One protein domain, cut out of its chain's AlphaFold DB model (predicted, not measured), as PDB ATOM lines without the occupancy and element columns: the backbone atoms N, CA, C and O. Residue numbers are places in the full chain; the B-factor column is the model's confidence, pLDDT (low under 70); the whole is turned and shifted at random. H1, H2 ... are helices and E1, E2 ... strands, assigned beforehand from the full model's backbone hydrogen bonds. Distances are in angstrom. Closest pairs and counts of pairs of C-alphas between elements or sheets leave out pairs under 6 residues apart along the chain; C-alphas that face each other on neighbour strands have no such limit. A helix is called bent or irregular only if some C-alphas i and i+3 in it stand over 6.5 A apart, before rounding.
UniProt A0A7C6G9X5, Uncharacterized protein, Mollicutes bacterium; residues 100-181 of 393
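This is residues 100 to 181 of the 393 residues of an uncharacterized protein of Mollicutes bacterium (UniProt A0A7C6G9X5). A ribbon of two long antiparallel strands, E1 beside E2, forms a wall with short helices over one face and the other face bare: H1 is nearer to E1, H2 is nearer to E2, and H3 packs on the beginning of H1, farther from the ribbon. H4 lies beyond one end of the ribbon and the small H5 beyond the other, where the first and last printed residues come near each other. The printed part has 82 residues with five named helices and two named strands, in the order E1, H1, H2, H3, H4, E2, H5, and its class is mixed, helices and strands. It is compact, with a radius of gyration of the C-alphas of 12.4 A, and rounded, spanning 36 by 29 by 20 A.

E1, residues 100 to 107, begins at C-alpha 100 at (240.725, 218.137, 179.325) and is 22.5 A long from first to last C-alpha. A short pairing follows, in which residues 106 to 107 of E1 are antiparallel to residues 110 to 111. H1, residues 115 to 126, is 18.1 A long and irregular: C-alphas 116 and 119 are 7.9 A apart, against about 5 A in a regular helix. H2, residues 130 to 138, is 12.2 A long, and H3, residues 149 to 154, is 8.7 A long. H4, residues 157 to 164, is 10.5 A long and begins at C-alpha 157 at (243.785, 199.038, 195.591). E2, residues 170 to 177, is 22.5 A long. H5, residues 178 to 181, is 5.1 A long and ends at C-alpha 181 at (237.126, 221.654, 184.356).

E1 and E2 are antiparallel neighbours, with 149 degrees between their N-to-C directions. N 102 and O 174, at 2.9 A, and N 172 and O 104, at 2.9 A, are within hydrogen-bond range. The C-alphas of Gln 103 and Tyr 173, 4.5 A apart, face each other. The closest C-alphas of E1 and H1 are those of Ser 102 and Leu 120, 6.4 A apart. H2 and E2 are near each other, with 9 pairs of C-alphas within 10 A. H1 and H2 are close but not clearly touching, with the closest C-alphas, those of Leu 124 and Ile 130, 6.5 A apart; their lines stand at a steep tilt of 65 degrees, opposite ways. H3 touches H1 through residues 115 to 118 of H1 alone, at a shallow tilt of 26 degrees, opposite ways; the closest C-alphas, of Asp 115 and Phe 153, are 5.0 A apart. H4 touches no helix and is only just apart from E1, at 8.2 A between their closest C-alphas. H5 is close to H1 but not clearly touching: the C-alphas of Ile 123 and His 181 are 8.0 A apart. Every O i to N i+4 pair is within hydrogen-bond range in H2, H3 and H4, while H1 has 6 of 8 and H5 is too short for such a pair.

The two C-alphas farthest apart are those of Asn 164 and Val 179, at 38.2 A, while those of Tyr 100 and His 181 are 7.1 A apart. The printed part has no cut and no long link; the links E1 to H1 and H2 to H3 are short, and the others are tight. The mean pLDDT of the printed part is 73.6, and 29 residues are under 70, among them residues 100 to 103, 114 to 120 and 172 to 181.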
ATOM      1  N   TYR A 100     239.658 218.637 178.456       47.44
ATOM      2  CA  TYR A 100     240.725 218.137 179.325       47.44
ATOM      3  C   TYR A 100     240.639 216.613 179.436       47.44
ATOM      4  O   TYR A 100     239.557 216.086 179.697       47.44
ATOM      5  N   GLU A 101     241.755 215.907 179.274       52.91
ATOM      6  CA  GLU A 101     241.805 214.452 179.426       52.91
ATOM      7  C   GLU A 101     242.218 214.083 180.853       52.91
ATOM      8  O   GLU A 101     243.351 214.300 181.268       52.91
ATOM      9  N   SER A 102     241.296 213.504 181.625       56.81
ATOM     10  CA  SER A 102     241.627 212.928 182.930       56.81
ATOM     11  C   SER A 102     241.848 211.432 182.779       56.81
ATOM     12  O   SER A 102     240.964 210.714 182.309       56.81
ATOM     13  N   GLN A 103     243.008 210.950 183.218       64.62
ATOM     14  CA  GLN A 103     243.285 209.520 183.255       64.62
ATOM     15  C   GLN A 103     242.355 208.807 184.242       64.62
ATOM     16  O   GLN A 103     242.095 209.301 185.340       64.62
ATOM     17  N   MET A 104     241.909 207.617 183.850       73.44
ATOM     18  CA  MET A 104     241.092 206.718 184.647       73.44
ATOM     19  C   MET A 104     241.600 205.281 184.539       73.44
ATOM     20  O   MET A 104     242.096 204.852 183.496       73.44
ATOM     21  N   PHE A 105     241.451 204.544 185.635       82.75
ATOM     22  CA  PHE A 105     241.763 203.125 185.730       82.75
ATOM     23  C   PHE A 105     240.474 202.354 185.978       82.75
ATOM     24  O   PHE A 105     239.726 202.698 186.894       82.75
ATOM     25  N   VAL A 106     240.217 201.336 185.163       83.06
ATOM     26  CA  VAL A 106     239.063 200.448 185.290       83.06
ATOM     27  C   VAL A 106     239.561 199.029 185.507       83.06
ATOM     28  O   VAL A 106     240.426 198.551 184.782       83.06
ATOM     29  N   TYR A 107     239.013 198.362 186.512       87.75
ATOM     30  CA  TYR A 107     239.337 196.984 186.852       87.75
ATOM     31  C   TYR A 107     238.054 196.266 187.262       87.75
ATOM     32  O   TYR A 107     237.313 196.770 188.105       87.75
ATOM     33  N   ASN A 108     237.761 195.115 186.651       88.62
ATOM     34  CA  ASN A 108     236.518 194.362 186.873       88.62
ATOM     35  C   ASN A 108     235.242 195.223 186.767       88.62
ATOM     36  O   ASN A 108     234.360 195.161 187.622       88.62
ATOM     37  N   ASN A 109     235.148 196.036 185.708       87.06
ATOM     38  CA  ASN A 109     234.054 196.988 185.459       87.06
ATOM     39  C   ASN A 109     233.879 198.068 186.541       87.06
ATOM     40  O   ASN A 109     232.836 198.712 186.599       87.06
ATOM     41  N   GLU A 110     234.880 198.303 187.387       88.19
ATOM     42  CA  GLU A 110     234.850 199.320 188.436       88.19
ATOM     43  C   GLU A 110     235.959 200.353 188.230       88.19
ATOM     44  O   GLU A 110     237.094 200.008 187.907       88.19
ATOM     45  N   ILE A 111     235.641 201.632 188.444       85.44
ATOM     46  CA  ILE A 111     236.642 202.702 188.455       85.44
ATOM     47  C   ILE A 111     237.451 202.622 189.741       85.44
ATOM     48  O   ILE A 111     236.902 202.681 190.841       85.44
ATOM     49  N   ILE A 112     238.769 202.565 189.603       85.06
ATOM     50  CA  ILE A 112     239.680 202.519 190.738       85.06
ATOM     51  C   ILE A 112     240.136 203.932 191.086       85.06
ATOM     52  O   ILE A 112     240.770 204.607 190.273       85.06
ATOM     53  N   PHE A 113     239.839 204.362 192.314       78.44
ATOM     54  CA  PHE A 113     240.323 205.625 192.864       78.44
ATOM     55  C   PHE A 113     241.577 205.440 193.735       78.44
ATOM     56  O   PHE A 113     241.681 204.485 194.510       78.44
ATOM     57  N   SER A 114     242.493 206.397 193.618       68.38
ATOM     58  CA  SER A 114     243.698 206.601 194.417       68.38
ATOM     59  C   SER A 114     243.893 208.099 194.694       68.38
ATOM     60  O   SER A 114     243.179 208.962 194.171       68.38
ATOM     61  N   ASP A 115     244.870 208.426 195.530       56.09
ATOM     62  CA  ASP A 115     245.325 209.797 195.766       56.09
ATOM     63  C   ASP A 115     245.698 210.538 194.467       56.09
ATOM     64  O   ASP A 115     245.328 211.704 194.294       56.09
ATOM     65  N   ASP A 116     246.324 209.840 193.520       51.38
ATOM     66  CA  ASP A 116     246.726 210.374 192.214       51.38
ATOM     67  C   ASP A 116     245.553 210.745 191.289       51.38
ATOM     68  O   ASP A 116     245.721 211.541 190.363       51.38
ATOM     69  N   ASN A 117     244.347 210.218 191.530       60.88
ATOM     70  CA  ASN A 117     243.172 210.487 190.694       60.88
ATOM     71  C   ASN A 117     241.973 211.055 191.472       60.88
ATOM     72  O   ASN A 117     240.839 211.034 190.991       60.88
ATOM     73  N   LEU A 118     242.216 211.685 192.625       61.88
ATOM     74  CA  LEU A 118     241.178 212.379 193.398       61.88
ATOM     75  C   LEU A 118     240.407 213.427 192.573       61.88
ATOM     76  O   LEU A 118     239.231 213.701 192.807       61.88
ATOM     77  N   TYR A 119     241.079 214.016 191.583       61.66
ATOM     78  CA  TYR A 119     240.469 214.946 190.639       61.66
ATOM     79  C   TYR A 119     239.385 214.277 189.772       61.66
ATOM     80  O   TYR A 119     238.312 214.850 189.585       61.66
ATOM     81  N   LEU A 120     239.623 213.039 189.325       65.88
ATOM     82  CA  LEU A 120     238.655 212.228 188.584       65.88
ATOM     83  C   LEU A 120     237.422 211.912 189.439       65.88
ATOM     84  O   LEU A 120     236.301 211.987 188.943       65.88
ATOM     85  N   TYR A 121     237.602 211.611 190.726       70.62
ATOM     86  CA  TYR A 121     236.475 211.380 191.634       70.62
ATOM     87  C   TYR A 121     235.524 212.588 191.686       70.62
ATOM     88  O   TYR A 121     234.303 212.435 191.615       70.62
ATOM     89  N   ASN A 122     236.075 213.804 191.718       67.06
ATOM     90  CA  ASN A 122     235.277 215.032 191.698       67.06
ATOM     91  C   ASN A 122     234.568 215.248 190.361       67.06
ATOM     92  O   ASN A 122     233.393 215.605 190.346       67.06
ATOM     93  N   ILE A 123     235.245 214.972 189.245       66.81
ATOM     94  CA  ILE A 123     234.624 214.983 187.915       66.81
ATOM     95  C   ILE A 123     233.393 214.062 187.896       66.81
ATOM     96  O   ILE A 123     232.292 214.490 187.555       66.81
ATOM     97  N   LEU A 124     233.559 212.816 188.339       72.50
ATOM     98  CA  LEU A 124     232.519 211.789 188.270       72.50
ATOM     99  C   LEU A 124     231.348 212.030 189.231       72.50
ATOM    100  O   LEU A 124     230.234 211.574 188.980       72.50
ATOM    101  N   LYS A 125     231.586 212.751 190.330       72.69
ATOM    102  CA  LYS A 125     230.551 213.128 191.297       72.69
ATOM    103  C   LYS A 125     229.693 214.302 190.823       72.69
ATOM    104  O   LYS A 125     228.517 214.369 191.179       72.69
ATOM    105  N   HIS A 126     230.283 215.242 190.087       66.56
ATOM    106  CA  HIS A 126     229.675 216.545 189.816       66.56
ATOM    107  C   HIS A 126     229.179 216.727 188.375       66.56
ATOM    108  O   HIS A 126     228.399 217.647 188.138       66.56
ATOM    109  N   ILE A 127     229.569 215.861 187.432       68.88
ATOM    110  CA  ILE A 127     229.085 215.903 186.045       68.88
ATOM    111  C   ILE A 127     227.899 214.930 185.875       68.88
ATOM    112  O   ILE A 127     228.104 213.719 185.961       68.88
ATOM    113  N   PRO A 128     226.664 215.420 185.630       59.81
ATOM    114  CA  PRO A 128     225.452 214.590 185.642       59.81
ATOM    115  C   PRO A 128     225.421 213.488 184.575       59.81
ATOM    116  O   PRO A 128     224.990 212.374 184.863       59.81
ATOM    117  N   ASP A 129     225.931 213.781 183.377       69.62
ATOM    118  CA  ASP A 129     225.786 212.919 182.189       69.62
ATOM    119  C   ASP A 129     226.955 211.935 182.012       69.62
ATOM    120  O   ASP A 129     227.023 211.164 181.056       69.62
ATOM    121  N   ILE A 130     227.907 211.939 182.948       72.31
ATOM    122  CA  ILE A 130     229.176 211.231 182.773       72.31
ATOM    123  C   ILE A 130     229.027 209.711 182.794       72.31
ATOM    124  O   ILE A 130     229.832 208.992 182.211       72.31
ATOM    125  N   LYS A 131     227.976 209.204 183.445       74.06
ATOM    126  CA  LYS A 131     227.665 207.771 183.461       74.06
ATOM    127  C   LYS A 131     227.252 207.267 182.085       74.06
ATOM    128  O   LYS A 131     227.679 206.183 181.699       74.06
ATOM    129  N   ASP A 132     226.471 208.058 181.356       72.88
ATOM    130  CA  ASP A 132     226.036 207.707 180.007       72.88
ATOM    131  C   ASP A 132     227.214 207.799 179.029       72.88
ATOM    132  O   ASP A 132     227.383 206.920 178.186       72.88
ATOM    133  N   GLU A 133     228.098 208.790 179.193       73.00
ATOM    134  CA  GLU A 133     229.352 208.871 178.428       73.00
ATOM    135  C   GLU A 133     230.263 207.660 178.677       73.00
ATOM    136  O   GLU A 133     230.777 207.072 177.726       73.00
ATOM    137  N   LEU A 134     230.427 207.242 179.936       76.06
ATOM    138  CA  LEU A 134     231.210 206.056 180.287       76.06
ATOM    139  C   LEU A 134     230.595 204.774 179.724       76.06
ATOM    140  O   LEU A 134     231.314 203.943 179.172       76.06
ATOM    141  N   LYS A 135     229.271 204.625 179.826       78.94
ATOM    142  CA  LYS A 135     228.553 203.478 179.270       78.94
ATOM    143  C   LYS A 135     228.723 203.390 177.756       78.94
ATOM    144  O   LYS A 135     229.011 202.315 177.245       78.94
ATOM    145  N   ASN A 136     228.610 204.519 177.057       76.62
ATOM    146  CA  ASN A 136     228.824 204.586 175.613       76.62
ATOM    147  C   ASN A 136     230.280 204.292 175.224       76.62
ATOM    148  O   ASN A 136     230.518 203.695 174.180       76.62
ATOM    149  N   TYR A 137     231.251 204.709 176.042       77.56
ATOM    150  CA  TYR A 137     232.672 204.481 175.767       77.56
ATOM    151  C   TYR A 137     233.079 203.014 175.946       77.56
ATOM    152  O   TYR A 137     233.811 202.472 175.123       77.56
ATOM    153  N   PHE A 138     232.628 202.377 177.029       78.94
ATOM    154  CA  PHE A 138     233.010 201.002 177.364       78.94
ATOM    155  C   PHE A 138     232.055 199.935 176.818       78.94
ATOM    156  O   PHE A 138     232.342 198.749 176.966       78.94
ATOM    157  N   ASP A 139     230.921 200.346 176.245       84.94
ATOM    158  CA  ASP A 139     229.822 199.470 175.814       84.94
ATOM    159  C   ASP A 139     229.353 198.497 176.916       84.94
ATOM    160  O   ASP A 139     228.960 197.355 176.682       84.94
ATOM    161  N   ARG A 140     229.448 198.940 178.175       86.00
ATOM    162  CA  ARG A 140     229.048 198.185 179.369       86.00
ATOM    163  C   ARG A 140     228.872 199.119 180.557       86.00
ATOM    164  O   ARG A 140     229.383 200.239 180.574       86.00
ATOM    165  N   ASP A 141     228.163 198.642 181.573       86.69
ATOM    166  CA  ASP A 141     227.990 199.401 182.806       86.69
ATOM    167  C   ASP A 141     229.293 199.411 183.613       86.69
ATOM    168  O   ASP A 141     229.848 198.364 183.947       86.69
ATOM    169  N   ILE A 142     229.763 200.617 183.933       87.12
ATOM    170  CA  ILE A 142     230.929 200.843 184.783       87.12
ATOM    171  C   ILE A 142     230.466 201.318 186.160       87.12
ATOM    172  O   ILE A 142     229.746 202.312 186.295       87.12
ATOM    173  N   LEU A 143     230.901 200.616 187.202       87.44
ATOM    174  CA  LEU A 143     230.646 200.982 188.583       87.44
ATOM    175  C   LEU A 143     231.540 202.158 188.989       87.44
ATOM    176  O   LEU A 143     232.768 202.084 188.937       87.44
ATOM    177  N   ILE A 144     230.901 203.230 189.457       87.12
ATOM    178  CA  ILE A 144     231.565 204.344 190.138       87.12
ATOM    179  C   ILE A 144     231.409 204.108 191.644       87.12
ATOM    180  O   ILE A 144     230.308 204.327 192.171       87.12
ATOM    181  N   PRO A 145     232.446 203.627 192.351       83.12
ATOM    182  CA  PRO A 145     232.323 203.316 193.765       83.12
ATOM    183  C   PRO A 145     232.058 204.584 194.581       83.12
ATOM    184  O   PRO A 145     232.669 205.638 194.384       83.12
ATOM    185  N   LYS A 146     231.118 204.483 195.524       84.38
ATOM    186  CA  LYS A 146     230.860 205.543 196.500       84.38
ATOM    187  C   LYS A 146     231.892 205.428 197.614       84.38
ATOM    188  O   LYS A 146     231.736 204.601 198.502       84.38
ATOM    189  N   MET A 147     232.915 206.267 197.553       79.75
ATOM    190  CA  MET A 147     233.973 206.341 198.560       79.75
ATOM    191  C   MET A 147     234.043 207.746 199.146       79.75
ATOM    192  O   MET A 147     233.744 208.726 198.467       79.75
ATOM    193  N   SER A 148     234.440 207.866 200.400       77.12
ATOM    194  CA  SER A 148     234.876 209.119 201.006       77.12
ATOM    195  C   SER A 148     236.302 209.464 200.565       77.12
ATOM    196  O   SER A 148     237.076 208.600 200.153       77.12
ATOM    197  N   TYR A 149     236.684 210.736 200.694       65.44
ATOM    198  CA  TYR A 149     238.057 211.168 200.416       65.44
ATOM    199  C   TYR A 149     239.098 210.420 201.260       65.44
ATOM    200  O   TYR A 149     240.188 210.132 200.775       65.44
ATOM    201  N   GLU A 150     238.763 210.101 202.511       71.06
ATOM    202  CA  GLU A 150     239.657 209.376 203.414       71.06
ATOM    203  C   GLU A 150     239.863 207.923 202.965       71.06
ATOM    204  O   GLU A 150     240.988 207.427 203.001       71.06
ATOM    205  N   GLU A 151     238.807 207.264 202.483       75.94
ATOM    206  CA  GLU A 151     238.895 205.915 201.911       75.94
ATOM    207  C   GLU A 151     239.723 205.896 200.626       75.94
ATOM    208  O   GLU A 151     240.528 204.989 200.442       75.94
ATOM    209  N   ILE A 152     239.579 206.908 199.762       74.62
ATOM    210  CA  ILE A 152     240.384 207.016 198.536       74.62
ATOM    211  C   ILE A 152     241.861 207.224 198.881       74.62
ATOM    212  O   ILE A 152     242.719 206.534 198.342       74.62
ATOM    213  N   PHE A 153     242.164 208.129 199.814       65.44
ATOM    214  CA  PHE A 153     243.542 208.429 200.208       65.44
ATOM    215  C   PHE A 153     244.251 207.236 200.865       65.44
ATOM    216  O   PHE A 153     245.458 207.073 200.732       65.44
ATOM    217  N   LYS A 154     243.505 206.396 201.589       73.50
ATOM    218  CA  LYS A 154     244.032 205.179 202.227       73.50
ATOM    219  C   LYS A 154     244.010 203.954 201.307       73.50
ATOM    220  O   LYS A 154     244.519 202.903 201.699       73.50
ATOM    221  N   SER A 155     243.410 204.059 200.121       76.12
ATOM    222  CA  SER A 155     243.266 202.950 199.182       76.12
ATOM    223  C   SER A 155     244.624 202.543 198.612       76.12
ATOM    224  O   SER A 155     245.271 203.315 197.911       76.12
ATOM    225  N   LYS A 156     245.021 201.293 198.854       80.44
ATOM    226  CA  LYS A 156     246.136 200.631 198.152       80.44
ATOM    227  C   LYS A 156     245.677 199.846 196.926       80.44
ATOM    228  O   LYS A 156     246.466 199.194 196.263       80.44
ATOM    229  N   ARG A 157     244.390 199.923 196.588       79.88
ATOM    230  CA  ARG A 157     243.785 199.038 195.591       79.88
ATOM    231  C   ARG A 157     244.433 199.171 194.217       79.88
ATOM    232  O   ARG A 157     244.628 198.170 193.545       79.88
ATOM    233  N   LEU A 158     244.791 200.392 193.815       77.25
ATOM    234  CA  LEU A 158     245.475 200.616 192.542       77.25
ATOM    235  C   LEU A 158     246.882 200.002 192.546       77.25
ATOM    236  O   LEU A 158     247.214 199.288 191.606       77.25
ATOM    237  N   SER A 159     247.678 200.230 193.599       78.44
ATOM    238  CA  SER A 159     249.012 199.625 193.729       78.44
ATOM    239  C   SER A 159     248.942 198.099 193.776       78.44
ATOM    240  O   SER A 159     249.702 197.439 193.078       78.44
ATOM    241  N   ASP A 160     247.973 197.542 194.503       81.00
ATOM    242  CA  ASP A 160     247.796 196.094 194.628       81.00
ATOM    243  C   ASP A 160     247.445 195.452 193.271       81.00
ATOM    244  O   ASP A 160     247.943 194.373 192.953       81.00
ATOM    245  N   ILE A 161     246.629 196.122 192.442       81.75
ATOM    246  CA  ILE A 161     246.312 195.674 191.074       81.75
ATOM    247  C   ILE A 161     247.546 195.777 190.175       81.75
ATOM    248  O   ILE A 161     247.834 194.841 189.439       81.75
ATOM    249  N   PHE A 162     248.302 196.878 190.239       79.06
ATOM    250  CA  PHE A 162     249.537 197.023 189.457       79.06
ATOM    251  C   PHE A 162     250.558 195.921 189.759       79.06
ATOM    252  O   PHE A 162     251.250 195.473 188.848       79.06
ATOM    253  N   GLU A 163     250.658 195.491 191.016       81.44
ATOM    254  CA  GLU A 163     251.610 194.462 191.437       81.44
ATOM    255  C   GLU A 163     251.161 193.040 191.077       81.44
ATOM    256  O   GLU A 163     252.006 192.202 190.767       81.44
ATOM    257  N   ASN A 164     249.855 192.758 191.115       84.12
ATOM    258  CA  ASN A 164     249.354 191.379 191.080       84.12
ATOM    259  C   ASN A 164     248.470 191.042 189.873       84.12
ATOM    260  O   ASN A 164     248.326 189.863 189.560       84.12
ATOM    261  N   ASP A 165     247.861 192.032 189.217       85.69
ATOM    262  CA  ASP A 165     246.880 191.796 188.150       85.69
ATOM    263  C   ASP A 165     246.802 192.948 187.127       85.69
ATOM    264  O   ASP A 165     245.733 193.423 186.734       85.69
ATOM    265  N   TYR A 166     247.970 193.443 186.710       78.38
ATOM    266  CA  TYR A 166     248.074 194.577 185.789       78.38
ATOM    267  C   TYR A 166     247.455 194.300 184.411       78.38
ATOM    268  O   TYR A 166     246.958 195.220 183.765       78.38
ATOM    269  N   GLU A 167     247.460 193.046 183.953       80.25
ATOM    270  CA  GLU A 167     246.934 192.664 182.635       80.25
ATOM    271  C   GLU A 167     245.423 192.900 182.509       80.25
ATOM    272  O   GLU A 167     244.933 193.188 181.418       80.25
ATOM    273  N   ASN A 168     244.697 192.855 183.630       82.25
ATOM    274  CA  ASN A 168     243.261 193.120 183.700       82.25
ATOM    275  C   ASN A 168     242.931 194.592 184.017       82.25
ATOM    276  O   ASN A 168     241.759 194.948 184.184       82.25
ATOM    277  N   LEU A 169     243.943 195.463 184.113       83.56
ATOM    278  CA  LEU A 169     243.769 196.891 184.356       83.56
ATOM    279  C   LEU A 169     243.609 197.656 183.039       83.56
ATOM    280  O   LEU A 169     244.561 197.883 182.291       83.56
ATOM    281  N   GLU A 170     242.407 198.161 182.793       81.06
ATOM    282  CA  GLU A 170     242.136 199.020 181.649       81.06
ATOM    283  C   GLU A 170     242.471 200.480 181.977       81.06
ATOM    284  O   GLU A 170     241.912 201.095 182.893       81.06
ATOM    285  N   ARG A 171     243.382 201.070 181.199       77.25
ATOM    286  CA  ARG A 171     243.719 202.496 181.271       77.25
ATOM    287  C   ARG A 171     242.935 203.257 180.207       77.25
ATOM    288  O   ARG A 171     243.126 203.020 179.018       77.25
ATOM    289  N   THR A 172     242.115 204.214 180.629       69.38
ATOM    290  CA  THR A 172     241.362 205.086 179.718       69.38
ATOM    291  C   THR A 172     241.521 206.562 180.080       69.38
ATOM    292  O   THR A 172     242.102 206.909 181.111       69.38
ATOM    293  N   TYR A 173     240.976 207.431 179.234       66.81
ATOM    294  CA  TYR A 173     240.939 208.872 179.429       66.81
ATOM    295  C   TYR A 173     239.518 209.377 179.226       66.81
ATOM    296  O   TYR A 173     238.866 209.029 178.242       66.81
ATOM    297  N   ILE A 174     239.045 210.218 180.144       64.06
ATOM    298  CA  ILE A 174     237.766 210.903 179.989       64.06
ATOM    299  C   ILE A 174     237.982 212.350 179.575       64.06
ATOM    300  O   ILE A 174     238.806 213.059 180.154       64.06
ATOM    301  N   LYS A 175     237.220 212.780 178.569       59.88
ATOM    302  CA  LYS A 175     237.241 214.141 178.044       59.88
ATOM    303  C   LYS A 175     236.258 215.008 178.812       59.88
ATOM    304  O   LYS A 175     235.052 214.912 178.638       59.88
ATOM    305  N   VAL A 176     236.784 215.901 179.635       56.66
ATOM    306  CA  VAL A 176     236.002 216.875 180.391       56.66
ATOM    307  C   VAL A 176     235.944 218.177 179.611       56.66
ATOM    308  O   VAL A 176     236.980 218.730 179.252       56.66
ATOM    309  N   LYS A 177     234.743 218.711 179.371       59.47
ATOM    310  CA  LYS A 177     234.587 220.034 178.748       59.47
ATOM    311  C   LYS A 177     235.360 221.089 179.550       59.47
ATOM    312  O   LYS A 177     235.224 221.155 180.771       59.47
ATOM    313  N   ALA A 178     236.099 221.959 178.862       55.06
ATOM    314  CA  ALA A 178     236.895 223.042 179.455       55.06
ATOM    315  C   ALA A 178     236.148 223.857 180.538       55.06
ATOM    316  O   ALA A 178     236.679 224.140 181.611       55.06
ATOM    317  N   VAL A 179     234.874 224.183 180.296       59.53
ATOM    318  CA  VAL A 179     234.033 224.931 181.248       59.53
ATOM    319  C   VAL A 179     233.748 224.161 182.545       59.53
ATOM    320  O   VAL A 179     233.722 224.763 183.616       59.53
ATOM    321  N   GLU A 180     233.583 222.840 182.476       60.72
ATOM    322  CA  GLU A 180     233.361 221.997 183.657       60.72
ATOM    323  C   GLU A 180     234.664 221.802 184.441       60.72
ATOM    324  O   GLU A 180     234.673 221.920 185.666       60.72
ATOM    325  N   HIS A 181     235.794 221.644 183.741       61.09
ATOM    326  CA  HIS A 181     237.126 221.654 184.356       61.09
ATOM    327  C   HIS A 181     237.368 222.948 185.153       61.09
ATOM    328  O   HIS A 181     237.752 222.908 186.326       61.09
TER     329      HIS A 181